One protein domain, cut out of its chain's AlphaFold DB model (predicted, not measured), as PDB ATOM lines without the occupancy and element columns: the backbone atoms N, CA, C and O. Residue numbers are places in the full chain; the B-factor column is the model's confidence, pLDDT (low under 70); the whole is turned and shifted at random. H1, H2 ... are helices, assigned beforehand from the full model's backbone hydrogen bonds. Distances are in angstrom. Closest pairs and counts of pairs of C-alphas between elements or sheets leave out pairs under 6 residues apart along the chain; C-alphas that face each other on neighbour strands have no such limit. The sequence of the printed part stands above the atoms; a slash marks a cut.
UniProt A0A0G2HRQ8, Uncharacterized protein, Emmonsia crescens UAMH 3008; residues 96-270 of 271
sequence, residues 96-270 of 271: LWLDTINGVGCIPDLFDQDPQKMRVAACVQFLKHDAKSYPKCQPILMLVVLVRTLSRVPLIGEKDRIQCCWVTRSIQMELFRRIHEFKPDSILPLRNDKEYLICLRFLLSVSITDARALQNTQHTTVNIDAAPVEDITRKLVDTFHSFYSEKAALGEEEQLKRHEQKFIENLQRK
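This is residues 96 to 270 of the 271 residues of an uncharacterized protein of Emmonsia crescens UAMH 3008 (UniProt A0A0G2HRQ8). Four helices, H4, H5, H7 and H8, form an up-and-down bundle, each running against the one before it in the chain; the hairpin of H2 and H3 packs on it, H2 on H4 and H3 on H7, and H9 crosses H7 near the end where H7 begins. Short H6 lies at that end too, and H1 sits beside H2 and H4. The printed part has 175 residues, with nine named helices, H1 to H9 in order, and no named strand: all helix. It is compact, with a radius of gyration of the C-alphas of 16.5 A and spans of 45 by 35 by 29 A.

H1, residues 96 to 101, is close to but not clearly touching H2, residues 104 to 111; C-alphas 101 and 107 are closest, 6.4 A. H2 and H3, residues 117 to 129, form a hairpin, closest at C-alphas 108 and 121, 5.1 A. The hub is H4, residues 134 to 150, with a kink of 31 degrees near residue 141; H3 touches it only at the corner, closest at C-alphas 128 and 134, 5.7 A. H4 and H5, residues 165 to 181, form a hairpin, closest at C-alphas 150 and 175, 6.5 A. H6, residues 184 to 190, touches H4 at C-alphas 136 and 190, 7.0 A. H7, residues 194 to 222, touches H4 at a shallow tilt of 18 degrees, the same way, closest at C-alphas 144 and 207, 6.1 A. H7 and H8, residues 226 to 242, form a hairpin, closest at C-alphas 211 and 233, 5.5 A. H5 and H7 are apart, while H4 and H8 are near each other. H9, residues 252 to 268, touches H7 with residues 260 to 264 alone, at a steep tilt of 67 degrees; C-alphas 198 and 260 are closest, 6.1 A. Every O i to N i+4 pair is within hydrogen-bond range in H1, H3, H7 and H8; the counts are 11 of 13 in H4 and H9, 12 of 13 in H5, and 0 of 4 in H2 and 0 of 3 in H6, where O i to N i+3 gives 4 of 5 and 2 of 4.

H1 begins at C-alpha 96, (-43.001, -11.012, 49.790). From first to last C-alpha H3 measures 18.3 A, H4 23.4 A, H5 25.0 A, H7 40.8 A, H8 24.3 A and H9 23.1 A. H7 begins at C-alpha 194, (-33.996, -9.737, 17.807), and H9 ends at C-alpha 268, (-23.004, -19.043, 27.671).

The C-alphas of Asp 160 and Asn 192, the two farthest apart, are 48.8 A apart. The printed part has no cut, and the link from H4 to H5, residues 151 to 164, is long. Mean pLDDT of the printed part is 70.2; residues under 70 include 154 to 168 and 243 to 261.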
ATOM      1  N   LEU A  96     -44.312 -10.706  49.202       74.81
ATOM      2  CA  LEU A  96     -43.001 -11.012  49.790       74.81
ATOM      3  C   LEU A  96     -42.156 -11.943  48.905       74.81
ATOM      4  O   LEU A  96     -40.933 -11.792  48.837       74.81
ATOM      5  N   TRP A  97     -42.780 -12.892  48.200       75.94
ATOM      6  CA  TRP A  97     -42.088 -13.702  47.195       75.94
ATOM      7  C   TRP A  97     -41.623 -12.873  46.006       75.94
ATOM      8  O   TRP A  97     -40.459 -12.974  45.624       75.94
ATOM      9  N   LEU A  98     -42.505 -12.058  45.430       76.06
ATOM     10  CA  LEU A  98     -42.165 -11.216  44.288       76.06
ATOM     11  C   LEU A  98     -41.118 -10.162  44.658       76.06
ATOM     12  O   LEU A  98     -40.256  -9.892  43.835       76.06
ATOM     13  N   ASP A  99     -41.107  -9.651  45.891       73.12
ATOM     14  CA  ASP A  99     -40.060  -8.768  46.415       73.12
ATOM     15  C   ASP A  99     -38.721  -9.492  46.599       73.12
ATOM     16  O   ASP A  99     -37.665  -8.953  46.268       73.12
ATOM     17  N   THR A 100     -38.752 -10.751  47.042       65.88
ATOM     18  CA  THR A 100     -37.547 -11.592  47.131       65.88
ATOM     19  C   THR A 100     -36.990 -11.929  45.739       65.88
ATOM     20  O   THR A 100     -35.776 -11.960  45.542       65.88
ATOM     21  N   ILE A 101     -37.866 -12.141  44.750       65.00
ATOM     22  CA  ILE A 101     -37.515 -12.477  43.358       65.00
ATOM     23  C   ILE A 101     -37.271 -11.214  42.495       65.00
ATOM     24  O   ILE A 101     -36.650 -11.296  41.435       65.00
ATOM     25  N   ASN A 102     -37.669 -10.025  42.968       59.97
ATOM     26  CA  ASN A 102     -37.433  -8.715  42.331       59.97
ATOM     27  C   ASN A 102     -35.931  -8.480  42.088       59.97
ATOM     28  O   ASN A 102     -35.518  -7.860  41.105       59.97
ATOM     29  N   GLY A 103     -35.092  -9.072  42.944       63.56
ATOM     30  CA  GLY A 103     -33.716  -9.394  42.608       63.56
ATOM     31  C   GLY A 103     -33.649 -10.452  41.503       63.56
ATOM     32  O   GLY A 103     -33.482 -11.633  41.788       63.56
ATOM     33  N   VAL A 104     -33.657 -10.012  40.238       61.81
ATOM     34  CA  VAL A 104     -33.537 -10.817  38.994       61.81
ATOM     35  C   VAL A 104     -32.495 -11.950  39.056       61.81
ATOM     36  O   VAL A 104     -32.632 -12.963  38.374       61.81
ATOM     37  N   GLY A 105     -31.457 -11.807  39.888       64.94
ATOM     38  CA  GLY A 105     -30.455 -12.847  40.141       64.94
ATOM     39  C   GLY A 105     -30.997 -14.146  40.754       64.94
ATOM     40  O   GLY A 105     -30.336 -15.165  40.607       64.94
ATOM     41  N   CYS A 106     -32.183 -14.138  41.372       70.81
ATOM     42  CA  CYS A 106     -32.839 -15.322  41.936       70.81
ATOM     43  C   CYS A 106     -33.750 -16.055  40.933       70.81
ATOM     44  O   CYS A 106     -34.128 -17.200  41.175       70.81
ATOM     45  N   ILE A 107     -34.084 -15.444  39.786       75.38
ATOM     46  CA  ILE A 107     -34.914 -16.092  38.753       75.38
ATOM     47  C   ILE A 107     -34.315 -17.432  38.283       75.38
ATOM     48  O   ILE A 107     -35.082 -18.384  38.180       75.38
ATOM     49  N   PRO A 108     -32.994 -17.588  38.043       76.19
ATOM     50  CA  PRO A 108     -32.424 -18.867  37.612       76.19
ATOM     51  C   PRO A 108     -32.585 -20.003  38.631       76.19
ATOM     52  O   PRO A 108     -32.619 -21.166  38.233       76.19
ATOM     53  N   ASP A 109     -32.715 -19.703  39.926       75.44
ATOM     54  CA  ASP A 109     -32.915 -20.721  40.966       75.44
ATOM     55  C   ASP A 109     -34.352 -21.253  41.002       75.44
ATOM     56  O   ASP A 109     -34.560 -22.423  41.325       75.44
ATOM     57  N   LEU A 110     -35.322 -20.496  40.473       74.88
ATOM     58  CA  LEU A 110     -36.647 -21.035  40.132       74.88
ATOM     59  C   LEU A 110     -36.557 -22.173  39.095       74.88
ATOM     60  O   LEU A 110     -37.508 -22.936  38.923       74.88
ATOM     61  N   PHE A 111     -35.418 -22.339  38.415       77.50
ATOM     62  CA  PHE A 111     -35.140 -23.394  37.439       77.50
ATOM     63  C   PHE A 111     -34.046 -24.370  37.914       77.50
ATOM     64  O   PHE A 111     -33.478 -25.075  37.091       77.50
ATOM     65  N   ASP A 112     -33.761 -24.457  39.222       71.94
ATOM     66  CA  ASP A 112     -32.715 -25.332  39.794       71.94
ATOM     67  C   ASP A 112     -32.756 -26.809  39.339       71.94
ATOM     68  O   ASP A 112     -31.703 -27.400  39.119       71.94
ATOM     69  N   GLN A 113     -33.952 -27.376  39.162       68.50
ATOM     70  CA  GLN A 113     -34.200 -28.750  38.706       68.50
ATOM     71  C   GLN A 113     -34.371 -28.888  37.181       68.50
ATOM     72  O   GLN A 113     -34.603 -29.990  36.685       68.50
ATOM     73  N   ASP A 114     -34.295 -27.793  36.423       74.12
ATOM     74  CA  ASP A 114     -34.468 -27.820  34.972       74.12
ATOM     75  C   ASP A 114     -33.124 -28.120  34.277       74.12
ATOM     76  O   ASP A 114     -32.143 -27.412  34.533       74.12
ATOM     77  N   PRO A 115     -33.031 -29.094  33.346       76.94
ATOM     78  CA  PRO A 115     -31.814 -29.302  32.551       76.94
ATOM     79  C   PRO A 115     -31.405 -28.054  31.744       76.94
ATOM     80  O   PRO A 115     -30.260 -27.934  31.307       76.94
ATOM     81  N   GLN A 116     -32.318 -27.100  31.559       80.62
ATOM     82  CA  GLN A 116     -32.091 -25.823  30.902       80.62
ATOM     83  C   GLN A 116     -31.704 -24.686  31.870       80.62
ATOM     84  O   GLN A 116     -31.561 -23.554  31.404       80.62
ATOM     85  N   LYS A 117     -31.455 -24.934  33.173       81.62
ATOM     86  CA  LYS A 117     -31.075 -23.895  34.168       81.62
ATOM     87  C   LYS A 117     -29.995 -22.942  33.649       81.62
ATOM     88  O   LYS A 117     -30.149 -21.725  33.707       81.62
ATOM     89  N   MET A 118     -28.918 -23.490  33.086       80.12
ATOM     90  CA  MET A 118     -27.792 -22.710  32.552       80.12
ATOM     91  C   MET A 118     -28.178 -21.837  31.349       80.12
ATOM     92  O   MET A 118     -27.528 -20.829  31.080       80.12
ATOM     93  N   ARG A 119     -29.208 -22.227  30.589       80.50
ATOM     94  CA  ARG A 119     -29.737 -21.468  29.443       80.50
ATOM     95  C   ARG A 119     -30.634 -20.333  29.927       80.50
ATOM     96  O   ARG A 119     -30.481 -19.200  29.484       80.50
ATOM     97  N   VAL A 120     -31.490 -20.621  30.910       83.31
ATOM     98  CA  VAL A 120     -32.296 -19.617  31.620       83.31
ATOM     99  C   VAL A 120     -31.403 -18.563  32.273       83.31
ATOM    100  O   VAL A 120     -31.638 -17.377  32.072       83.31
ATOM    101  N   ALA A 121     -30.352 -18.974  32.989       82.75
ATOM    102  CA  ALA A 121     -29.402 -18.066  33.632       82.75
ATOM    103  C   ALA A 121     -28.776 -17.075  32.637       82.75
ATOM    104  O   ALA A 121     -28.807 -15.870  32.880       82.75
ATOM    105  N   ALA A 122     -28.291 -17.569  31.492       81.81
ATOM    106  CA  ALA A 122     -27.719 -16.736  30.437       81.81
ATOM    107  C   ALA A 122     -28.745 -15.743  29.852       81.81
ATOM    108  O   ALA A 122     -28.441 -14.560  29.703       81.81
ATOM    109  N   CYS A 123     -29.979 -16.188  29.585       84.38
ATOM    110  CA  CYS A 123     -31.057 -15.311  29.116       84.38
ATOM    111  C   CYS A 123     -31.416 -14.231  30.150       84.38
ATOM    112  O   CYS A 123     -31.527 -13.058  29.807       84.38
ATOM    113  N   VAL A 124     -31.562 -14.601  31.423       83.19
ATOM    114  CA  VAL A 124     -31.882 -13.675  32.519       83.19
ATOM    115  C   VAL A 124     -30.768 -12.641  32.724       83.19
ATOM    116  O   VAL A 124     -31.056 -11.456  32.890       83.19
ATOM    117  N   GLN A 125     -29.498 -13.054  32.664       82.50
ATOM    118  CA  GLN A 125     -28.352 -12.143  32.737       82.50
ATOM    119  C   GLN A 125     -28.300 -11.184  31.542       82.50
ATOM    120  O   GLN A 125     -28.129  -9.983  31.749       82.50
ATOM    121  N   PHE A 126     -28.505 -11.683  30.317       83.25
ATOM    122  CA  PHE A 126     -28.559 -10.858  29.108       83.25
ATOM    123  C   PHE A 126     -29.650  -9.782  29.206       83.25
ATOM    124  O   PHE A 126     -29.359  -8.593  29.076       83.25
ATOM    125  N   LEU A 127     -30.883 -10.179  29.543       82.31
ATOM    126  CA  LEU A 127     -32.018  -9.261  29.695       82.31
ATOM    127  C   LEU A 127     -31.793  -8.209  30.798       82.31
ATOM    128  O   LEU A 127     -32.323  -7.106  30.697       82.31
ATOM    129  N   LYS A 128     -31.014  -8.535  31.841       78.81
ATOM    130  CA  LYS A 128     -30.655  -7.624  32.943       78.81
ATOM    131  C   LYS A 128     -29.551  -6.626  32.571       78.81
ATOM    132  O   LYS A 128     -29.511  -5.539  33.143       78.81
ATOM    133  N   HIS A 129     -28.631  -6.989  31.674       81.62
ATOM    134  CA  HIS A 129     -27.424  -6.197  31.408       81.62
ATOM    135  C   HIS A 129     -27.729  -4.849  30.721       81.62
ATOM    136  O   HIS A 129     -26.982  -3.885  30.897       81.62
ATOM    137  N   ASP A 130     -28.825  -4.741  29.965       77.12
ATOM    138  CA  ASP A 130     -29.258  -3.471  29.372       77.12
ATOM    139  C   ASP A 130     -30.328  -2.767  30.216       77.12
ATOM    140  O   ASP A 130     -31.523  -3.059  30.136       77.12
ATOM    141  N   ALA A 131     -29.897  -1.747  30.958       72.25
ATOM    142  CA  ALA A 131     -30.766  -0.888  31.758       72.25
ATOM    143  C   ALA A 131     -31.857  -0.139  30.954       72.25
ATOM    144  O   ALA A 131     -32.834   0.313  31.550       72.25
ATOM    145  N   LYS A 132     -31.727   0.007  29.626       74.88
ATOM    146  CA  LYS A 132     -32.732   0.658  28.760       74.88
ATOM    147  C   LYS A 132     -33.802  -0.315  28.264       74.88
ATOM    148  O   LYS A 132     -34.958   0.082  28.104       74.88
ATOM    149  N   SER A 133     -33.426  -1.565  28.006       74.69
ATOM    150  CA  SER A 133     -34.327  -2.595  27.469       74.69
ATOM    151  C   SER A 133     -34.978  -3.439  28.565       74.69
ATOM    152  O   SER A 133     -36.125  -3.866  28.405       74.69
ATOM    153  N   TYR A 134     -34.314  -3.598  29.714       75.81
ATOM    154  CA  TYR A 134     -34.822  -4.337  30.870       75.81
ATOM    155  C   TYR A 134     -36.247  -3.923  31.314       75.81
ATOM    156  O   TYR A 134     -37.087  -4.818  31.441       75.81
ATOM    157  N   PRO A 135     -36.610  -2.624  31.446       78.25
ATOM    158  CA  PRO A 135     -37.965  -2.225  31.857       78.25
ATOM    159  C   PRO A 135     -39.076  -2.695  30.906       78.25
ATOM    160  O   PRO A 135     -40.202  -2.928  31.334       78.25
ATOM    161  N   LYS A 136     -38.769  -2.876  29.611       77.88
ATOM    162  CA  LYS A 136     -39.719  -3.408  28.618       77.88
ATOM    163  C   LYS A 136     -39.881  -4.926  28.728       77.88
ATOM    164  O   LYS A 136     -40.934  -5.456  28.397       77.88
ATOM    165  N   CYS A 137     -38.835  -5.618  29.178       78.06
ATOM    166  CA  CYS A 137     -38.806  -7.070  29.361       78.06
ATOM    167  C   CYS A 137     -39.427  -7.504  30.700       78.06
ATOM    168  O   CYS A 137     -39.917  -8.627  30.822       78.06
ATOM    169  N   GLN A 138     -39.427  -6.609  31.695       78.75
ATOM    170  CA  GLN A 138     -39.894  -6.860  33.060       78.75
ATOM    171  C   GLN A 138     -41.308  -7.470  33.159       78.75
ATOM    172  O   GLN A 138     -41.460  -8.400  33.951       78.75
ATOM    173  N   PRO A 139     -42.331  -7.067  32.369       79.50
ATOM    174  CA  PRO A 139     -43.651  -7.703  32.432       79.50
ATOM    175  C   PRO A 139     -43.603  -9.196  32.082       79.50
ATOM    176  O   PRO A 139     -44.179 -10.020  32.786       79.50
ATOM    177  N   ILE A 140     -42.868  -9.575  31.033       79.75
ATOM    178  CA  ILE A 140     -42.749 -10.978  30.604       79.75
ATOM    179  C   ILE A 140     -41.979 -11.785  31.648       79.75
ATOM    180  O   ILE A 140     -42.382 -12.893  31.989       79.75
ATOM    181  N   LEU A 141     -40.894 -11.217  32.187       82.31
ATOM    182  CA  LEU A 141     -40.141 -11.832  33.277       82.31
ATOM    183  C   LEU A 141     -41.027 -12.057  34.508       82.31
ATOM    184  O   LEU A 141     -40.947 -13.118  35.117       82.31
ATOM    185  N   MET A 142     -41.923 -11.118  34.825       83.06
ATOM    186  CA  MET A 142     -42.903 -11.274  35.901       83.06
ATOM    187  C   MET A 142     -43.913 -12.396  35.608       83.06
ATOM    188  O   MET A 142     -44.183 -13.208  36.490       83.06
ATOM    189  N   LEU A 143     -44.424 -12.511  34.376       84.44
ATOM    190  CA  LEU A 143     -45.303 -13.621  33.976       84.44
ATOM    191  C   LEU A 143     -44.600 -14.985  34.107       84.44
ATOM    192  O   LEU A 143     -45.172 -15.919  34.668       84.44
ATOM    193  N   VAL A 144     -43.348 -15.084  33.648       85.06
ATOM    194  CA  VAL A 144     -42.499 -16.282  33.786       85.06
ATOM    195  C   VAL A 144     -42.280 -16.626  35.266       85.06
ATOM    196  O   VAL A 144     -42.459 -17.777  35.662       85.06
ATOM    197  N   VAL A 145     -41.959 -15.635  36.105       83.69
ATOM    198  CA  VAL A 145     -41.798 -15.805  37.559       83.69
ATOM    199  C   VAL A 145     -43.090 -16.288  38.218       83.69
ATOM    200  O   VAL A 145     -43.038 -17.229  39.007       83.69
ATOM    201  N   LEU A 146     -44.246 -15.703  37.894       85.44
ATOM    202  CA  LEU A 146     -45.538 -16.105  38.460       85.44
ATOM    203  C   LEU A 146     -45.884 -17.559  38.111       85.44
ATOM    204  O   LEU A 146     -46.251 -18.330  38.995       85.44
ATOM    205  N   VAL A 147     -45.714 -17.955  36.846       84.00
ATOM    206  CA  VAL A 147     -45.990 -19.326  36.378       84.00
ATOM    207  C   VAL A 147     -45.015 -20.332  36.990       84.00
ATOM    208  O   VAL A 147     -45.443 -21.387  37.461       84.00
ATOM    209  N   ARG A 148     -43.720 -20.000  37.065       82.88
ATOM    210  CA  ARG A 148     -42.712 -20.871  37.690       82.88
ATOM    211  C   ARG A 148     -42.850 -20.939  39.214       82.88
ATOM    212  O   ARG A 148     -42.523 -21.958  39.810       82.88
ATOM    213  N   THR A 149     -43.375 -19.894  39.854       79.81
ATOM    214  CA  THR A 149     -43.746 -19.932  41.280       79.81
ATOM    215  C   THR A 149     -44.954 -20.845  41.483       79.81
ATOM    216  O   THR A 149     -44.924 -21.715  42.349       79.81
ATOM    217  N   LEU A 150     -45.984 -20.724  40.637       80.88
ATOM    218  CA  LEU A 150     -47.165 -21.588  40.676       80.88
ATOM    219  C   LEU A 150     -46.810 -23.071  40.500       80.88
ATOM    220  O   LEU A 150     -47.330 -23.894  41.249       80.88
ATOM    221  N   SER A 151     -45.893 -23.415  39.586       75.31
ATOM    222  CA  SER A 151     -45.474 -24.810  39.378       75.31
ATOM    223  C   SER A 151     -44.673 -25.415  40.537       75.31
ATOM    224  O   SER A 151     -44.476 -26.629  40.590       75.31
ATOM    225  N   ARG A 152     -44.244 -24.582  41.494       73.81
ATOM    226  CA  ARG A 152     -43.487 -24.970  42.692       73.81
ATOM    227  C   ARG A 152     -44.331 -25.024  43.964       73.81
ATOM    228  O   ARG A 152     -43.908 -25.652  44.936       73.81
ATOM    229  N   VAL A 153     -45.523 -24.420  43.976       71.81
ATOM    230  CA  VAL A 153     -46.484 -24.616  45.070       71.81
ATOM    231  C   VAL A 153     -47.094 -26.014  44.919       71.81
ATOM    232  O   VAL A 153     -47.730 -26.264  43.894       71.81
ATOM    233  N   PRO A 154     -46.946 -26.926  45.904       62.53
ATOM    234  CA  PRO A 154     -47.393 -28.311  45.770       62.53
ATOM    235  C   PRO A 154     -48.848 -28.415  45.310       62.53
ATOM    236  O   PRO A 154     -49.749 -27.837  45.926       62.53
ATOM    237  N   LEU A 155     -49.081 -29.158  44.225       55.06
ATOM    238  CA  LEU A 155     -50.433 -29.425  43.756       55.06
ATOM    239  C   LEU A 155     -51.193 -30.259  44.789       55.06
ATOM    240  O   LEU A 155     -50.671 -31.186  45.407       55.06
ATOM    241  N   ILE A 156     -52.463 -29.914  44.963       50.56
ATOM    242  CA  ILE A 156     -53.390 -30.647  45.815       50.56
ATOM    243  C   ILE A 156     -53.646 -32.008  45.150       50.56
ATOM    244  O   ILE A 156     -54.355 -32.045  44.160       50.56
ATOM    245  N   GLY A 157     -53.131 -33.122  45.679       45.81
ATOM    246  CA  GLY A 157     -53.581 -34.464  45.275       45.81
ATOM    247  C   GLY A 157     -52.750 -35.213  44.226       45.81
ATOM    248  O   GLY A 157     -53.319 -35.869  43.352       45.81
ATOM    249  N   GLU A 158     -51.419 -35.227  44.339       42.28
ATOM    250  CA  GLU A 158     -50.700 -36.413  43.849       42.28
ATOM    251  C   GLU A 158     -51.154 -37.623  44.688       42.28
ATOM    252  O   GLU A 158     -51.339 -37.508  45.906       42.28
ATOM    253  N   LYS A 159     -51.303 -38.807  44.074       39.53
ATOM    254  CA  LYS A 159     -51.348 -40.042  44.871       39.53
ATOM    255  C   LYS A 159     -50.056 -40.093  45.692       39.53
ATOM    256  O   LYS A 159     -48.979 -39.862  45.156       39.53
ATOM    257  N   ASP A 160     -50.209 -40.300  46.994       42.19
ATOM    258  CA  ASP A 160     -49.160 -40.264  48.021       42.19
ATOM    259  C   ASP A 160     -48.607 -38.870  48.419       42.19
ATOM    260  O   ASP A 160     -47.905 -38.783  49.428       42.19
ATOM    261  N   ARG A 161     -49.006 -37.753  47.774       42.75
ATOM    262  CA  ARG A 161     -48.848 -36.390  48.349       42.75
ATOM    263  C   ARG A 161     -50.201 -35.714  48.587       42.75
ATOM    264  O   ARG A 161     -50.770 -35.001  47.760       42.75
ATOM    265  N   ILE A 162     -50.696 -35.982  49.793       44.75
ATOM    266  CA  ILE A 162     -52.001 -35.594  50.337       44.75
ATOM    267  C   ILE A 162     -52.215 -34.071  50.296       44.75
ATOM    268  O   ILE A 162     -51.302 -33.296  50.576       44.75
ATOM    269  N   GLN A 163     -53.466 -33.669  50.035       45.88
ATOM    270  CA  GLN A 163     -53.990 -32.297  50.084       45.88
ATOM    271  C   GLN A 163     -53.398 -31.465  51.248       45.88
ATOM    272  O   GLN A 163     -53.782 -31.625  52.408       45.88
ATOM    273  N   CYS A 164     -52.458 -30.563  50.947       48.75
ATOM    274  CA  CYS A 164     -51.668 -29.853  51.958       48.75
ATOM    275  C   CYS A 164     -52.191 -28.427  52.210       48.75
ATOM    276  O   CYS A 164     -51.613 -27.441  51.758       48.75
ATOM    277  N   CYS A 165     -53.245 -28.338  53.027       59.28
ATOM    278  CA  CYS A 165     -53.754 -27.114  53.664       59.28
ATOM    279  C   CYS A 165     -54.483 -26.084  52.771       59.28
ATOM    280  O   CYS A 165     -54.092 -25.788  51.647       59.28
ATOM    281  N   TRP A 166     -55.486 -25.422  53.360       60.91
ATOM    282  CA  TRP A 166     -56.145 -24.215  52.831       60.91
ATOM    283  C   TRP A 166     -55.138 -23.110  52.451       60.91
ATOM    284  O   TRP A 166     -55.366 -22.359  51.513       60.91
ATOM    285  N   VAL A 167     -53.979 -23.077  53.119       67.56
ATOM    286  CA  VAL A 167     -52.839 -22.185  52.846       67.56
ATOM    287  C   VAL A 167     -52.280 -22.335  51.421       67.56
ATOM    288  O   VAL A 167     -52.129 -21.321  50.741       67.56
ATOM    289  N   THR A 168     -51.996 -23.558  50.938       69.38
ATOM    290  CA  THR A 168     -51.485 -23.750  49.559       69.38
ATOM    291  C   THR A 168     -52.537 -23.346  48.537       69.38
ATOM    292  O   THR A 168     -52.209 -22.639  47.587       69.38
ATOM    293  N   ARG A 169     -53.807 -23.716  48.770       71.81
ATOM    294  CA  ARG A 169     -54.922 -23.338  47.893       71.81
ATOM    295  C   ARG A 169     -55.074 -21.821  47.800       71.81
ATOM    296  O   ARG A 169     -55.154 -21.301  46.695       71.81
ATOM    297  N   SER A 170     -55.083 -21.103  48.922       73.38
ATOM    298  CA  SER A 170     -55.218 -19.639  48.934       73.38
ATOM    299  C   SER A 170     -54.070 -18.944  48.195       73.38
ATOM    300  O   SER A 170     -54.303 -17.983  47.467       73.38
ATOM    301  N   ILE A 171     -52.847 -19.466  48.317       77.56
ATOM    302  CA  ILE A 171     -51.684 -19.002  47.548       77.56
ATOM    303  C   ILE A 171     -51.843 -19.296  46.049       77.56
ATOM    304  O   ILE A 171     -51.606 -18.412  45.228       77.56
ATOM    305  N   GLN A 172     -52.262 -20.510  45.676       78.31
ATOM    306  CA  GLN A 172     -52.508 -20.881  44.278       78.31
ATOM    307  C   GLN A 172     -53.585 -19.986  43.653       78.31
ATOM    308  O   GLN A 172     -53.368 -19.462  42.568       78.31
ATOM    309  N   MET A 173     -54.696 -19.731  44.354       79.31
ATOM    310  CA  MET A 173     -55.759 -18.825  43.895       79.31
ATOM    311  C   MET A 173     -55.279 -17.382  43.707       79.31
ATOM    312  O   MET A 173     -55.664 -16.739  42.732       79.31
ATOM    313  N   GLU A 174     -54.408 -16.879  44.581       85.38
ATOM    314  CA  GLU A 174     -53.809 -15.550  44.425       85.38
ATOM    315  C   GLU A 174     -52.830 -15.485  43.236       85.38
ATOM    316  O   GLU A 174     -52.843 -14.515  42.475       85.38
ATOM    317  N   LEU A 175     -52.030 -16.533  43.011       85.75
ATOM    318  CA  LEU A 175     -51.179 -16.648  41.821       85.75
ATOM    319  C   LEU A 175     -52.020 -16.734  40.534       85.75
ATOM    320  O   LEU A 175     -51.731 -16.013  39.580       85.75
ATOM    321  N   PHE A 176     -53.095 -17.535  40.522       84.81
ATOM    322  CA  PHE A 176     -54.060 -17.593  39.416       84.81
ATOM    323  C   PHE A 176     -54.643 -16.207  39.114       84.81
ATOM    324  O   PHE A 176     -54.623 -15.780  37.959       84.81
ATOM    325  N   ARG A 177     -55.092 -15.474  40.143       86.25
ATOM    326  CA  ARG A 177     -55.636 -14.113  40.007       86.25
ATOM    327  C   ARG A 177     -54.629 -13.161  39.356       86.25
ATOM    328  O   ARG A 177     -54.966 -12.504  38.372       86.25
ATOM    329  N   ARG A 178     -53.382 -13.129  39.841       86.81
ATOM    330  CA  ARG A 178     -52.324 -12.255  39.294       86.81
ATOM    331  C   ARG A 178     -51.946 -12.600  37.855       86.81
ATOM    332  O   ARG A 178     -51.734 -11.693  37.054       86.81
ATOM    333  N   ILE A 179     -51.886 -13.888  37.503       85.19
ATOM    334  CA  ILE A 179     -51.616 -14.300  36.117       85.19
ATOM    335  C   ILE A 179     -52.807 -13.950  35.212       85.19
ATOM    336  O   ILE A 179     -52.602 -13.479  34.095       85.19
ATOM    337  N   HIS A 180     -54.047 -14.105  35.683       82.25
ATOM    338  CA  HIS A 180     -55.240 -13.719  34.929       82.25
ATOM    339  C   HIS A 180     -55.296 -12.203  34.660       82.25
ATOM    340  O   HIS A 180     -55.544 -11.786  33.525       82.25
ATOM    341  N   GLU A 181     -54.981 -11.379  35.663       82.81
ATOM    342  CA  GLU A 181     -54.911  -9.912  35.558       82.81
ATOM    343  C   GLU A 181     -53.769  -9.407  34.655       82.81
ATOM    344  O   GLU A 181     -53.826  -8.277  34.162       82.81
ATOM    345  N   PHE A 182     -52.755 -10.234  34.388       79.19
ATOM    346  CA  PHE A 182     -51.639  -9.890  33.510       79.19
ATOM    347  C   PHE A 182     -52.100  -9.684  32.052       79.19
ATOM    348  O   PHE A 182     -52.692 -10.580  31.441       79.19
ATOM    349  N   LYS A 183     -51.805  -8.513  31.466       71.50
ATOM    350  CA  LYS A 183     -52.252  -8.126  30.112       71.50
ATOM    351  C   LYS A 183     -51.126  -8.219  29.068       71.50
ATOM    352  O   LYS A 183     -50.165  -7.446  29.175       71.50
ATOM    353  N   PRO A 184     -51.260  -9.072  28.028       60.78
ATOM    354  CA  PRO A 184     -50.249  -9.218  26.978       60.78
ATOM    355  C   PRO A 184     -49.945  -7.919  26.221       60.78
ATOM    356  O   PRO A 184     -48.802  -7.683  25.849       60.78
ATOM    357  N   ASP A 185     -50.926  -7.030  26.046       58.31
ATOM    358  CA  ASP A 185     -50.787  -5.815  25.221       58.31
ATOM    359  C   ASP A 185     -49.702  -4.838  25.715       58.31
ATOM    360  O   ASP A 185     -49.182  -4.030  24.947       58.31
ATOM    361  N   SER A 186     -49.291  -4.949  26.984       55.31
ATOM    362  CA  SER A 186     -48.164  -4.194  27.554       55.31
ATOM    363  C   SER A 186     -46.799  -4.515  26.910       55.31
ATOM    364  O   SER A 186     -45.841  -3.763  27.082       55.31
ATOM    365  N   ILE A 187     -46.710  -5.605  26.140       57.38
ATOM    366  CA  ILE A 187     -45.475  -6.192  25.594       57.38
ATOM    367  C   ILE A 187     -45.134  -5.678  24.178       57.38
ATOM    368  O   ILE A 187     -44.016  -5.852  23.679       57.38
ATOM    369  N   LEU A 188     -46.058  -4.954  23.538       51.91
ATOM    370  CA  LEU A 188     -45.952  -4.492  22.148       51.91
ATOM    371  C   LEU A 188     -44.663  -3.726  21.732       51.91
ATOM    372  O   LEU A 188     -44.285  -3.872  20.565       51.91
ATOM    373  N   PRO A 189     -43.934  -2.952  22.576       57.00
ATOM    374  CA  PRO A 189     -42.779  -2.170  22.104       57.00
ATOM    375  C   PRO A 189     -41.477  -2.964  21.867       57.00
ATOM    376  O   PRO A 189     -40.457  -2.353  21.541       57.00
ATOM    377  N   LEU A 190     -41.466  -4.295  22.023       58.47
ATOM    378  CA  LEU A 190     -40.261  -5.135  21.871       58.47
ATOM    379  C   LEU A 190     -40.016  -5.695  20.456       58.47
ATOM    380  O   LEU A 190     -38.979  -6.309  20.214       58.47
ATOM    381  N   ARG A 191     -40.928  -5.473  19.498       59.09
ATOM    382  CA  ARG A 191     -40.934  -6.135  18.172       59.09
ATOM    383  C   ARG A 191     -39.680  -5.972  17.295       59.09
ATOM    384  O   ARG A 191     -39.530  -6.736  16.346       59.09
ATOM    385  N   ASN A 192     -38.798  -5.017  17.589       58.38
ATOM    386  CA  ASN A 192     -37.657  -4.688  16.726       58.38
ATOM    387  C   ASN A 192     -36.306  -5.250  17.198       58.38
ATOM    388  O   ASN A 192     -35.352  -5.191  16.423       58.38
ATOM    389  N   ASP A 193     -36.196  -5.789  18.419       68.31
ATOM    390  CA  ASP A 193     -34.900  -6.201  18.976       68.31
ATOM    391  C   ASP A 193     -34.744  -7.727  19.060       68.31
ATOM    392  O   ASP A 193     -35.248  -8.398  19.965       68.31
ATOM    393  N   LYS A 194     -34.056  -8.289  18.059       69.81
ATOM    394  CA  LYS A 194     -33.996  -9.737  17.807       69.81
ATOM    395  C   LYS A 194     -33.387 -10.538  18.958       69.81
ATOM    396  O   LYS A 194     -33.795 -11.679  19.157       69.81
ATOM    397  N   GLU A 195     -32.435  -9.978  19.699       71.56
ATOM    398  CA  GLU A 195     -31.714 -10.717  20.744       71.56
ATOM    399  C   GLU A 195     -32.556 -10.857  22.025       71.56
ATOM    400  O   GLU A 195     -32.693 -11.958  22.560       71.56
ATOM    401  N   TYR A 196     -33.242  -9.788  22.449       77.19
ATOM    402  CA  TYR A 196     -34.195  -9.840  23.570       77.19
ATOM    403  C   TYR A 196     -35.382 -10.742  23.238       77.19
ATOM    404  O   TYR A 196     -35.798 -11.542  24.075       77.19
ATOM    405  N   LEU A 197     -35.893 -10.664  22.004       76.06
ATOM    406  CA  LEU A 197     -36.970 -11.535  21.534       76.06
ATOM    407  C   LEU A 197     -36.600 -13.021  21.644       76.06
ATOM    408  O   LEU A 197     -37.442 -13.804  22.071       76.06
ATOM    409  N   ILE A 198     -35.358 -13.412  21.334       76.81
ATOM    410  CA  ILE A 198     -34.892 -14.797  21.507       76.81
ATOM    411  C   ILE A 198     -34.925 -15.211  22.987       76.81
ATOM    412  O   ILE A 198     -35.516 -16.239  23.317       76.81
ATOM    413  N   CYS A 199     -34.353 -14.412  23.893       80.12
ATOM    414  CA  CYS A 199     -34.373 -14.727  25.327       80.12
ATOM    415  C   CYS A 199     -35.800 -14.833  25.887       80.12
ATOM    416  O   CYS A 199     -36.090 -15.730  26.676       80.12
ATOM    417  N   LEU A 200     -36.700 -13.939  25.475       82.38
ATOM    418  CA  LEU A 200     -38.077 -13.893  25.964       82.38
ATOM    419  C   LEU A 200     -38.931 -15.043  25.415       82.38
ATOM    420  O   LEU A 200     -39.662 -15.671  26.183       82.38
ATOM    421  N   ARG A 201     -38.799 -15.371  24.121       81.38
ATOM    422  CA  ARG A 201     -39.442 -16.547  23.509       81.38
ATOM    423  C   ARG A 201     -38.978 -17.836  24.189       81.38
ATOM    424  O   ARG A 201     -39.819 -18.644  24.577       81.38
ATOM    425  N   PHE A 202     -37.676 -17.982  24.436       82.38
ATOM    426  CA  PHE A 202     -37.119 -19.124  25.160       82.38
ATOM    427  C   PHE A 202     -37.729 -19.284  26.568       82.38
ATOM    428  O   PHE A 202     -38.242 -20.353  26.901       82.38
ATOM    429  N   LEU A 203     -37.745 -18.219  27.381       84.25
ATOM    430  CA  LEU A 203     -38.297 -18.258  28.746       84.25
ATOM    431  C   LEU A 203     -39.808 -18.565  28.771       84.25
ATOM    432  O   LEU A 203     -40.284 -19.296  29.645       84.25
ATOM    433  N   LEU A 204     -40.561 -18.056  27.792       84.88
ATOM    434  CA  LEU A 204     -41.979 -18.380  27.623       84.88
ATOM    435  C   LEU A 204     -42.197 -19.828  27.171       84.88
ATOM    436  O   LEU A 204     -43.108 -20.472  27.675       84.88
ATOM    437  N   SER A 205     -41.353 -20.371  26.291       83.19
ATOM    438  CA  SER A 205     -41.421 -21.770  25.841       83.19
ATOM    439  C   SER A 205     -41.236 -22.765  27.000       83.19
ATOM    440  O   SER A 205     -42.010 -23.719  27.147       83.19
ATOM    441  N   VAL A 206     -40.285 -22.490  27.904       82.44
ATOM    442  CA  VAL A 206     -40.130 -23.251  29.159       82.44
ATOM    443  C   VAL A 206     -41.384 -23.110  30.035       82.44
ATOM    444  O   VAL A 206     -41.946 -24.110  30.475       82.44
ATOM    445  N   SER A 207     -41.909 -21.891  30.196       83.25
ATOM    446  CA  SER A 207     -43.117 -21.631  31.002       83.25
ATOM    447  C   SER A 207     -44.389 -22.291  30.439       83.25
ATOM    448  O   SER A 207     -45.242 -22.741  31.201       83.25
ATOM    449  N   ILE A 208     -44.525 -22.399  29.112       83.19
ATOM    450  CA  ILE A 208     -45.610 -23.139  28.442       83.19
ATOM    451  C   ILE A 208     -45.490 -24.639  28.729       83.19
ATOM    452  O   ILE A 208     -46.503 -25.312  28.924       83.19
ATOM    453  N   THR A 209     -44.265 -25.168  28.767       81.50
ATOM    454  CA  THR A 209     -44.012 -26.575  29.104       81.50
ATOM    455  C   THR A 209     -44.448 -26.871  30.541       81.50
ATOM    456  O   THR A 209     -45.167 -27.845  30.765       81.50
ATOM    457  N   ASP A 210     -44.128 -25.983  31.487       79.38
ATOM    458  CA  ASP A 210     -44.604 -26.064  32.874       79.38
ATOM    459  C   ASP A 210     -46.131 -25.989  32.979       79.38
ATOM    460  O   ASP A 210     -46.749 -26.832  33.627       79.38
ATOM    461  N   ALA A 211     -46.761 -25.012  32.322       80.38
ATOM    462  CA  ALA A 211     -48.214 -24.842  32.361       80.38
ATOM    463  C   ALA A 211     -48.953 -26.066  31.787       80.38
ATOM    464  O   ALA A 211     -49.926 -26.539  32.374       80.38
ATOM    465  N   ARG A 212     -48.434 -26.663  30.704       80.06
ATOM    466  CA  ARG A 212     -48.940 -27.932  30.148       80.06
ATOM    467  C   ARG A 212     -48.713 -29.121  31.088       80.06
ATOM    468  O   ARG A 212     -49.578 -29.989  31.179       80.06
ATOM    469  N   ALA A 213     -47.595 -29.176  31.814       76.62
ATOM    470  CA  ALA A 213     -47.353 -30.213  32.821       76.62
ATOM    471  C   ALA A 213     -48.325 -30.099  34.015       76.62
ATOM    472  O   ALA A 213     -48.876 -31.110  34.465       76.62
ATOM    473  N   LEU A 214     -48.607 -28.873  34.471       73.31
ATOM    474  CA  LEU A 214     -49.637 -28.593  35.477       73.31
ATOM    475  C   LEU A 214     -51.027 -29.011  34.987       73.31
ATOM    476  O   LEU A 214     -51.744 -29.703  35.710       73.31
ATOM    477  N   GLN A 215     -51.374 -28.658  33.746       71.56
ATOM    478  CA  GLN A 215     -52.639 -29.019  33.108       71.56
ATOM    479  C   GLN A 215     -52.828 -30.544  33.071       71.56
ATOM    480  O   GLN A 215     -53.836 -31.064  33.552       71.56
ATOM    481  N   ASN A 216     -51.823 -31.276  32.581       68.12
ATOM    482  CA  ASN A 216     -51.853 -32.738  32.510       68.12
ATOM    483  C   ASN A 216     -52.015 -33.390  33.892       68.12
ATOM    484  O   ASN A 216     -52.784 -34.340  34.034       68.12
ATOM    485  N   THR A 217     -51.343 -32.865  34.921       64.38
ATOM    486  CA  THR A 217     -51.494 -33.357  36.301       64.38
ATOM    487  C   THR A 217     -52.914 -33.103  36.826       64.38
ATOM    488  O   THR A 217     -53.573 -34.022  37.307       64.38
ATOM    489  N   GLN A 218     -53.450 -31.888  36.672       59.72
ATOM    490  CA  GLN A 218     -54.784 -31.550  37.185       59.72
ATOM    491  C   GLN A 218     -55.920 -32.353  36.532       59.72
ATOM    492  O   GLN A 218     -56.811 -32.820  37.250       59.72
ATOM    493  N   HIS A 219     -55.877 -32.560  35.209       51.69
ATOM    494  CA  HIS A 219     -56.878 -33.367  34.496       51.69
ATOM    495  C   HIS A 219     -56.822 -34.863  34.839       51.69
ATOM    496  O   HIS A 219     -57.829 -35.549  34.675       51.69
ATOM    497  N   THR A 220     -55.674 -35.385  35.288       47.28
ATOM    498  CA  THR A 220     -55.498 -36.830  35.521       47.28
ATOM    499  C   THR A 220     -55.688 -37.268  36.972       47.28
ATOM    500  O   THR A 220     -56.082 -38.416  37.183       47.28
ATOM    501  N   THR A 221     -55.446 -36.407  37.972       46.31
ATOM    502  CA  THR A 221     -55.484 -36.833  39.390       46.31
ATOM    503  C   THR A 221     -56.376 -36.030  40.334       46.31
ATOM    504  O   THR A 221     -56.720 -36.567  41.387       46.31
ATOM    505  N   VAL A 222     -56.768 -34.789  40.013       50.09
ATOM    506  CA  VAL A 222     -57.242 -33.843  41.052       50.09
ATOM    507  C   VAL A 222     -58.670 -33.333  40.862       50.09
ATOM    508  O   VAL A 222     -59.415 -33.252  41.838       50.09
ATOM    509  N   ASN A 223     -59.059 -32.977  39.634       45.09
ATOM    510  CA  ASN A 223     -60.375 -32.395  39.329       45.09
ATOM    511  C   ASN A 223     -60.743 -31.155  40.190       45.09
ATOM    512  O   ASN A 223     -61.889 -30.982  40.606       45.09
ATOM    513  N   ILE A 224     -59.756 -30.291  40.462       46.19
ATOM    514  CA  ILE A 224     -59.943 -28.951  41.037       46.19
ATOM    515  C   ILE A 224     -59.622 -27.938  39.941       46.19
ATOM    516  O   ILE A 224     -58.510 -27.949  39.422       46.19
ATOM    517  N   ASP A 225     -60.595 -27.080  39.626       54.78
ATOM    518  CA  ASP A 225     -60.436 -25.802  38.924       54.78
ATOM    519  C   ASP A 225     -59.438 -25.824  37.735       54.78
ATOM    520  O   ASP A 225     -58.523 -25.005  37.654       54.78
ATOM    521  N   ALA A 226     -59.632 -26.748  36.782       57.84
ATOM    522  CA  ALA A 226     -58.782 -26.874  35.584       57.84
ATOM    523  C   ALA A 226     -58.844 -25.641  34.652       57.84
ATOM    524  O   ALA A 226     -57.877 -25.330  33.959       57.84
ATOM    525  N   ALA A 227     -59.964 -24.907  34.666       62.94
ATOM    526  CA  ALA A 227     -60.170 -23.717  33.836       62.94
ATOM    527  C   ALA A 227     -59.114 -22.607  34.078       62.94
ATOM    528  O   ALA A 227     -58.564 -22.108  33.096       62.94
ATOM    529  N   PRO A 228     -58.753 -22.248  35.330       69.88
ATOM    530  CA  PRO A 228     -57.579 -21.423  35.626       69.88
ATOM    531  C   PRO A 228     -56.265 -21.848  34.953       69.88
ATOM    532  O   PRO A 228     -55.550 -20.988  34.448       69.88
ATOM    533  N   VAL A 229     -55.921 -23.142  34.916       70.69
ATOM    534  CA  VAL A 229     -54.664 -23.589  34.282       70.69
ATOM    535  C   VAL A 229     -54.765 -23.575  32.756       70.69
ATOM    536  O   VAL A 229     -53.807 -23.183  32.091       70.69
ATOM    537  N   GLU A 230     -55.924 -23.910  32.187       77.19
ATOM    538  CA  GLU A 230     -56.179 -23.736  30.750       77.19
ATOM    539  C   GLU A 230     -56.054 -22.269  30.308       77.19
ATOM    540  O   GLU A 230     -55.473 -21.993  29.255       77.19
ATOM    541  N   ASP A 231     -56.547 -21.322  31.116       79.81
ATOM    542  CA  ASP A 231     -56.418 -19.882  30.862       79.81
ATOM    543  C   ASP A 231     -54.955 -19.411  30.935       79.81
ATOM    544  O   ASP A 231     -54.513 -18.652  30.071       79.81
ATOM    545  N   ILE A 232     -54.160 -19.924  31.887       80.62
ATOM    546  CA  ILE A 232     -52.708 -19.671  31.941       80.62
ATOM    547  C   ILE A 232     -52.013 -20.191  30.682       80.62
ATOM    548  O   ILE A 232     -51.271 -19.440  30.044       80.62
ATOM    549  N   THR A 233     -52.238 -21.458  30.313       80.88
ATOM    550  CA  THR A 233     -51.613 -22.061  29.127       80.88
ATOM    551  C   THR A 233     -51.970 -21.265  27.874       80.88
ATOM    552  O   THR A 233     -51.082 -20.959  27.079       80.88
ATOM    553  N   ARG A 234     -53.241 -20.861  27.723       81.25
ATOM    554  CA  ARG A 234     -53.697 -20.005  26.620       81.25
ATOM    555  C   ARG A 234     -52.989 -18.650  26.632       81.25
ATOM    556  O   ARG A 234     -52.348 -18.306  25.650       81.25
ATOM    557  N   LYS A 235     -53.002 -17.926  27.756       81.50
ATOM    558  CA  LYS A 235     -52.376 -16.600  27.888       81.50
ATOM    559  C   LYS A 235     -50.871 -16.624  27.601       81.50
ATOM    560  O   LYS A 235     -50.358 -15.697  26.972       81.50
ATOM    561  N   LEU A 236     -50.157 -17.668  28.027       80.88
ATOM    562  CA  LEU A 236     -48.740 -17.866  27.700       80.88
ATOM    563  C   LEU A 236     -48.522 -18.109  26.204       80.88
ATOM    564  O   LEU A 236     -47.618 -17.514  25.623       80.88
ATOM    565  N   VAL A 237     -49.351 -18.954  25.586       79.88
ATOM    566  CA  VAL A 237     -49.309 -19.256  24.147       79.88
ATOM    567  C   VAL A 237     -49.642 -18.012  23.313       79.88
ATOM    568  O   VAL A 237     -48.895 -17.692  22.394       79.88
ATOM    569  N   ASP A 238     -50.668 -17.245  23.681       80.00
ATOM    570  CA  ASP A 238     -51.033 -15.980  23.027       80.00
ATOM    571  C   ASP A 238     -49.909 -14.939  23.165       80.00
ATOM    572  O   ASP A 238     -49.525 -14.281  22.195       80.00
ATOM    573  N   THR A 239     -49.312 -14.834  24.358       78.06
ATOM    574  CA  THR A 239     -48.155 -13.960  24.611       78.06
ATOM    575  C   THR A 239     -46.958 -14.378  23.758       78.06
ATOM    576  O   THR A 239     -46.335 -13.526  23.126       78.06
ATOM    577  N   PHE A 240     -46.662 -15.676  23.674       78.38
ATOM    578  CA  PHE A 240     -45.604 -16.224  22.825       78.38
ATOM    579  C   PHE A 240     -45.868 -15.936  21.338       78.38
ATOM    580  O   PHE A 240     -44.983 -15.434  20.645       78.38
ATOM    581  N   HIS A 241     -47.098 -16.145  20.858       75.62
ATOM    582  CA  HIS A 241     -47.493 -15.846  19.481       75.62
ATOM    583  C   HIS A 241     -47.482 -14.345  19.147       75.62
ATOM    584  O   HIS A 241     -47.180 -13.995  18.007       75.62
ATOM    585  N   SER A 242     -47.690 -13.445  20.117       74.38
ATOM    586  CA  SER A 242     -47.652 -11.984  19.904       74.38
ATOM    587  C   SER A 242     -46.303 -11.447  19.382       74.38
ATOM    588  O   SER A 242     -46.256 -10.381  18.747       74.38
ATOM    589  N   PHE A 243     -45.213 -12.199  19.610       69.50
ATOM    590  CA  PHE A 243     -43.868 -11.907  19.105       69.50
ATOM    591  C   PHE A 243     -43.632 -12.351  17.660       69.50
ATOM    592  O   PHE A 243     -42.589 -12.018  17.092       69.50
ATOM    593  N   TYR A 244     -44.540 -13.125  17.070       63.78
ATOM    594  CA  TYR A 244     -44.470 -13.547  15.677       63.78
ATOM    595  C   TYR A 244     -45.273 -12.579  14.801       63.78
ATOM    596  O   TYR A 244     -46.256 -11.977  15.230       63.78
ATOM    597  N   SER A 245     -44.868 -12.438  13.538       55.00
ATOM    598  CA  SER A 245     -45.799 -11.945  12.516       55.00
ATOM    599  C   SER A 245     -46.772 -13.069  12.139       55.00
ATOM    600  O   SER A 245     -46.407 -14.241  12.241       55.00
ATOM    601  N   GLU A 246     -47.970 -12.743  11.638       46.34
ATOM    602  CA  GLU A 246     -48.952 -13.750  11.181       46.34
ATOM    603  C   GLU A 246     -48.364 -14.768  10.187       46.34
ATOM    604  O   GLU A 246     -48.766 -15.927  10.174       46.34
ATOM    605  N   LYS A 247     -47.367 -14.369   9.384       42.81
ATOM    606  CA  LYS A 247     -46.683 -15.254   8.425       42.81
ATOM    607  C   LYS A 247     -45.612 -16.161   9.043       42.81
ATOM    608  O   LYS A 247     -45.186 -17.106   8.389       42.81
ATOM    609  N   ALA A 248     -45.154 -15.875  10.260       51.47
ATOM    610  CA  ALA A 248     -44.054 -16.587  10.911       51.47
ATOM    611  C   ALA A 248     -44.526 -17.731  11.831       51.47
ATOM    612  O   ALA A 248     -43.817 -18.725  11.997       51.47
ATOM    613  N   ALA A 249     -45.731 -17.615  12.400       48.78
ATOM    614  CA  ALA A 249     -46.219 -18.487  13.473       48.78
ATOM    615  C   ALA A 249     -46.313 -19.988  13.117       48.78
ATOM    616  O   ALA A 249     -46.214 -20.822  14.010       48.78
ATOM    617  N   LEU A 250     -46.475 -20.341  11.834       42.84
ATOM    618  CA  LEU A 250     -46.662 -21.729  11.374       42.84
ATOM    619  C   LEU A 250     -45.377 -22.440  10.910       42.84
ATOM    620  O   LEU A 250     -45.416 -23.638  10.649       42.84
ATOM    621  N   GLY A 251     -44.253 -21.724  10.777       45.69
ATOM    622  CA  GLY A 251     -42.992 -22.288  10.267       45.69
ATOM    623  C   GLY A 251     -41.766 -22.038  11.147       45.69
ATOM    624  O   GLY A 251     -40.765 -22.742  11.017       45.69
ATOM    625  N   GLU A 252     -41.815 -21.058  12.055       51.41
ATOM    626  CA  GLU A 252     -40.641 -20.703  12.854       51.41
ATOM    627  C   GLU A 252     -40.344 -21.671  14.012       51.41
ATOM    628  O   GLU A 252     -39.201 -21.688  14.444       51.41
ATOM    629  N   GLU A 253     -41.271 -22.498  14.516       50.50
ATOM    630  CA  GLU A 253     -41.044 -23.272  15.760       50.50
ATOM    631  C   GLU A 253     -39.847 -24.255  15.688       50.50
ATOM    632  O   GLU A 253     -39.123 -24.437  16.669       50.50
ATOM    633  N   GLU A 254     -39.569 -24.850  14.522       50.62
ATOM    634  CA  GLU A 254     -38.381 -25.701  14.319       50.62
ATOM    635  C   GLU A 254     -37.114 -24.926  13.925       50.62
ATOM    636  O   GLU A 254     -35.999 -25.362  14.234       50.62
ATOM    637  N   GLN A 255     -37.251 -23.780  13.249       50.75
ATOM    638  CA  GLN A 255     -36.104 -22.927  12.914       50.75
ATOM    639  C   GLN A 255     -35.598 -22.160  14.140       50.75
ATOM    640  O   GLN A 255     -34.380 -22.033  14.317       50.75
ATOM    641  N   LEU A 256     -36.505 -21.731  15.025       54.12
ATOM    642  CA  LEU A 256     -36.169 -21.087  16.287       54.12
ATOM    643  C   LEU A 256     -35.327 -22.012  17.150       54.12
ATOM    644  O   LEU A 256     -34.215 -21.623  17.479       54.12
ATOM    645  N   LYS A 257     -35.733 -23.270  17.369       57.22
ATOM    646  CA  LYS A 257     -34.952 -24.235  18.169       57.22
ATOM    647  C   LYS A 257     -33.466 -24.293  17.782       57.22
ATOM    648  O   LYS A 257     -32.614 -24.411  18.657       57.22
ATOM    649  N   ARG A 258     -33.117 -24.146  16.493       60.84
ATOM    650  CA  ARG A 258     -31.710 -24.110  16.028       60.84
ATOM    651  C   ARG A 258     -31.038 -22.741  16.195       60.84
ATOM    652  O   ARG A 258     -29.843 -22.692  16.487       60.84
ATOM    653  N   HIS A 259     -31.763 -21.645  15.972       61.25
ATOM    654  CA  HIS A 259     -31.242 -20.279  16.112       61.25
ATOM    655  C   HIS A 259     -31.120 -19.852  17.581       61.25
ATOM    656  O   HIS A 259     -30.062 -19.370  17.982       61.25
ATOM    657  N   GLU A 260     -32.153 -20.101  18.389       65.00
ATOM    658  CA  GLU A 260     -32.168 -19.937  19.844       65.00
ATOM    659  C   GLU A 260     -31.035 -20.733  20.478       65.00
ATOM    660  O   GLU A 260     -30.244 -20.163  21.220       65.00
ATOM    661  N   GLN A 261     -30.882 -22.021  20.141       67.00
ATOM    662  CA  GLN A 261     -29.835 -22.839  20.749       67.00
ATOM    663  C   GLN A 261     -28.426 -22.307  20.443       67.00
ATOM    664  O   GLN A 261     -27.637 -22.154  21.372       67.00
ATOM    665  N   LYS A 262     -28.119 -21.932  19.191       73.31
ATOM    666  CA  LYS A 262     -26.825 -21.306  18.856       73.31
ATOM    667  C   LYS A 262     -26.619 -19.959  19.551       73.31
ATOM    668  O   LYS A 262     -25.504 -19.651  19.964       73.31
ATOM    669  N   PHE A 263     -27.663 -19.141  19.664       74.31
ATOM    670  CA  PHE A 263     -27.589 -17.846  20.340       74.31
ATOM    671  C   PHE A 263     -27.350 -18.010  21.848       74.31
ATOM    672  O   PHE A 263     -26.445 -17.389  22.397       74.31
ATOM    673  N   ILE A 264     -28.084 -18.912  22.498       68.88
ATOM    674  CA  ILE A 264     -27.945 -19.237  23.920       68.88
ATOM    675  C   ILE A 264     -26.566 -19.848  24.211       68.88
ATOM    676  O   ILE A 264     -25.907 -19.430  25.159       68.88
ATOM    677  N   GLU A 265     -26.080 -20.771  23.376       74.81
ATOM    678  CA  GLU A 265     -24.715 -21.313  23.479       74.81
ATOM    679  C   GLU A 265     -23.646 -20.217  23.315       74.81
ATOM    680  O   GLU A 265     -22.604 -20.266  23.964       74.81
ATOM    681  N   ASN A 266     -23.902 -19.188  22.497       75.44
ATOM    682  CA  ASN A 266     -23.018 -18.026  22.375       75.44
ATOM    683  C   ASN A 266     -23.099 -17.074  23.579       75.44
ATOM    684  O   ASN A 266     -22.073 -16.501  23.939       75.44
ATOM    685  N   LEU A 267     -24.266 -16.906  24.219       73.06
ATOM    686  CA  LEU A 267     -24.380 -16.172  25.487       73.06
ATOM    687  C   LEU A 267     -23.606 -16.889  26.603       73.06
ATOM    688  O   LEU A 267     -22.842 -16.253  27.320       73.06
ATOM    689  N   GLN A 268     -23.721 -18.216  26.689       70.75
ATOM    690  CA  GLN A 268     -23.004 -19.043  27.671       70.75
ATOM    691  C   GLN A 268     -21.475 -19.029  27.517       70.75
ATOM    692  O   GLN A 268     -20.773 -19.370  28.458       70.75
ATOM    693  N   ARG A 269     -20.945 -18.641  26.349       70.69
ATOM    694  CA  ARG A 269     -19.498 -18.444  26.121       70.69
ATOM    695  C   ARG A 269     -19.005 -17.036  26.474       70.69
ATOM    696  O   ARG A 269     -17.809 -16.780  26.363       70.69
ATOM    697  N   LYS A 270     -19.916 -16.114  26.800       60.12
ATOM    698  CA  LYS A 270     -19.637 -14.698  27.102       60.12
ATOM    699  C   LYS A 270     -19.926 -14.319  28.563       60.12
ATOM    700  O   LYS A 270     -19.603 -13.194  28.940       60.12
TER     701      LYS A 270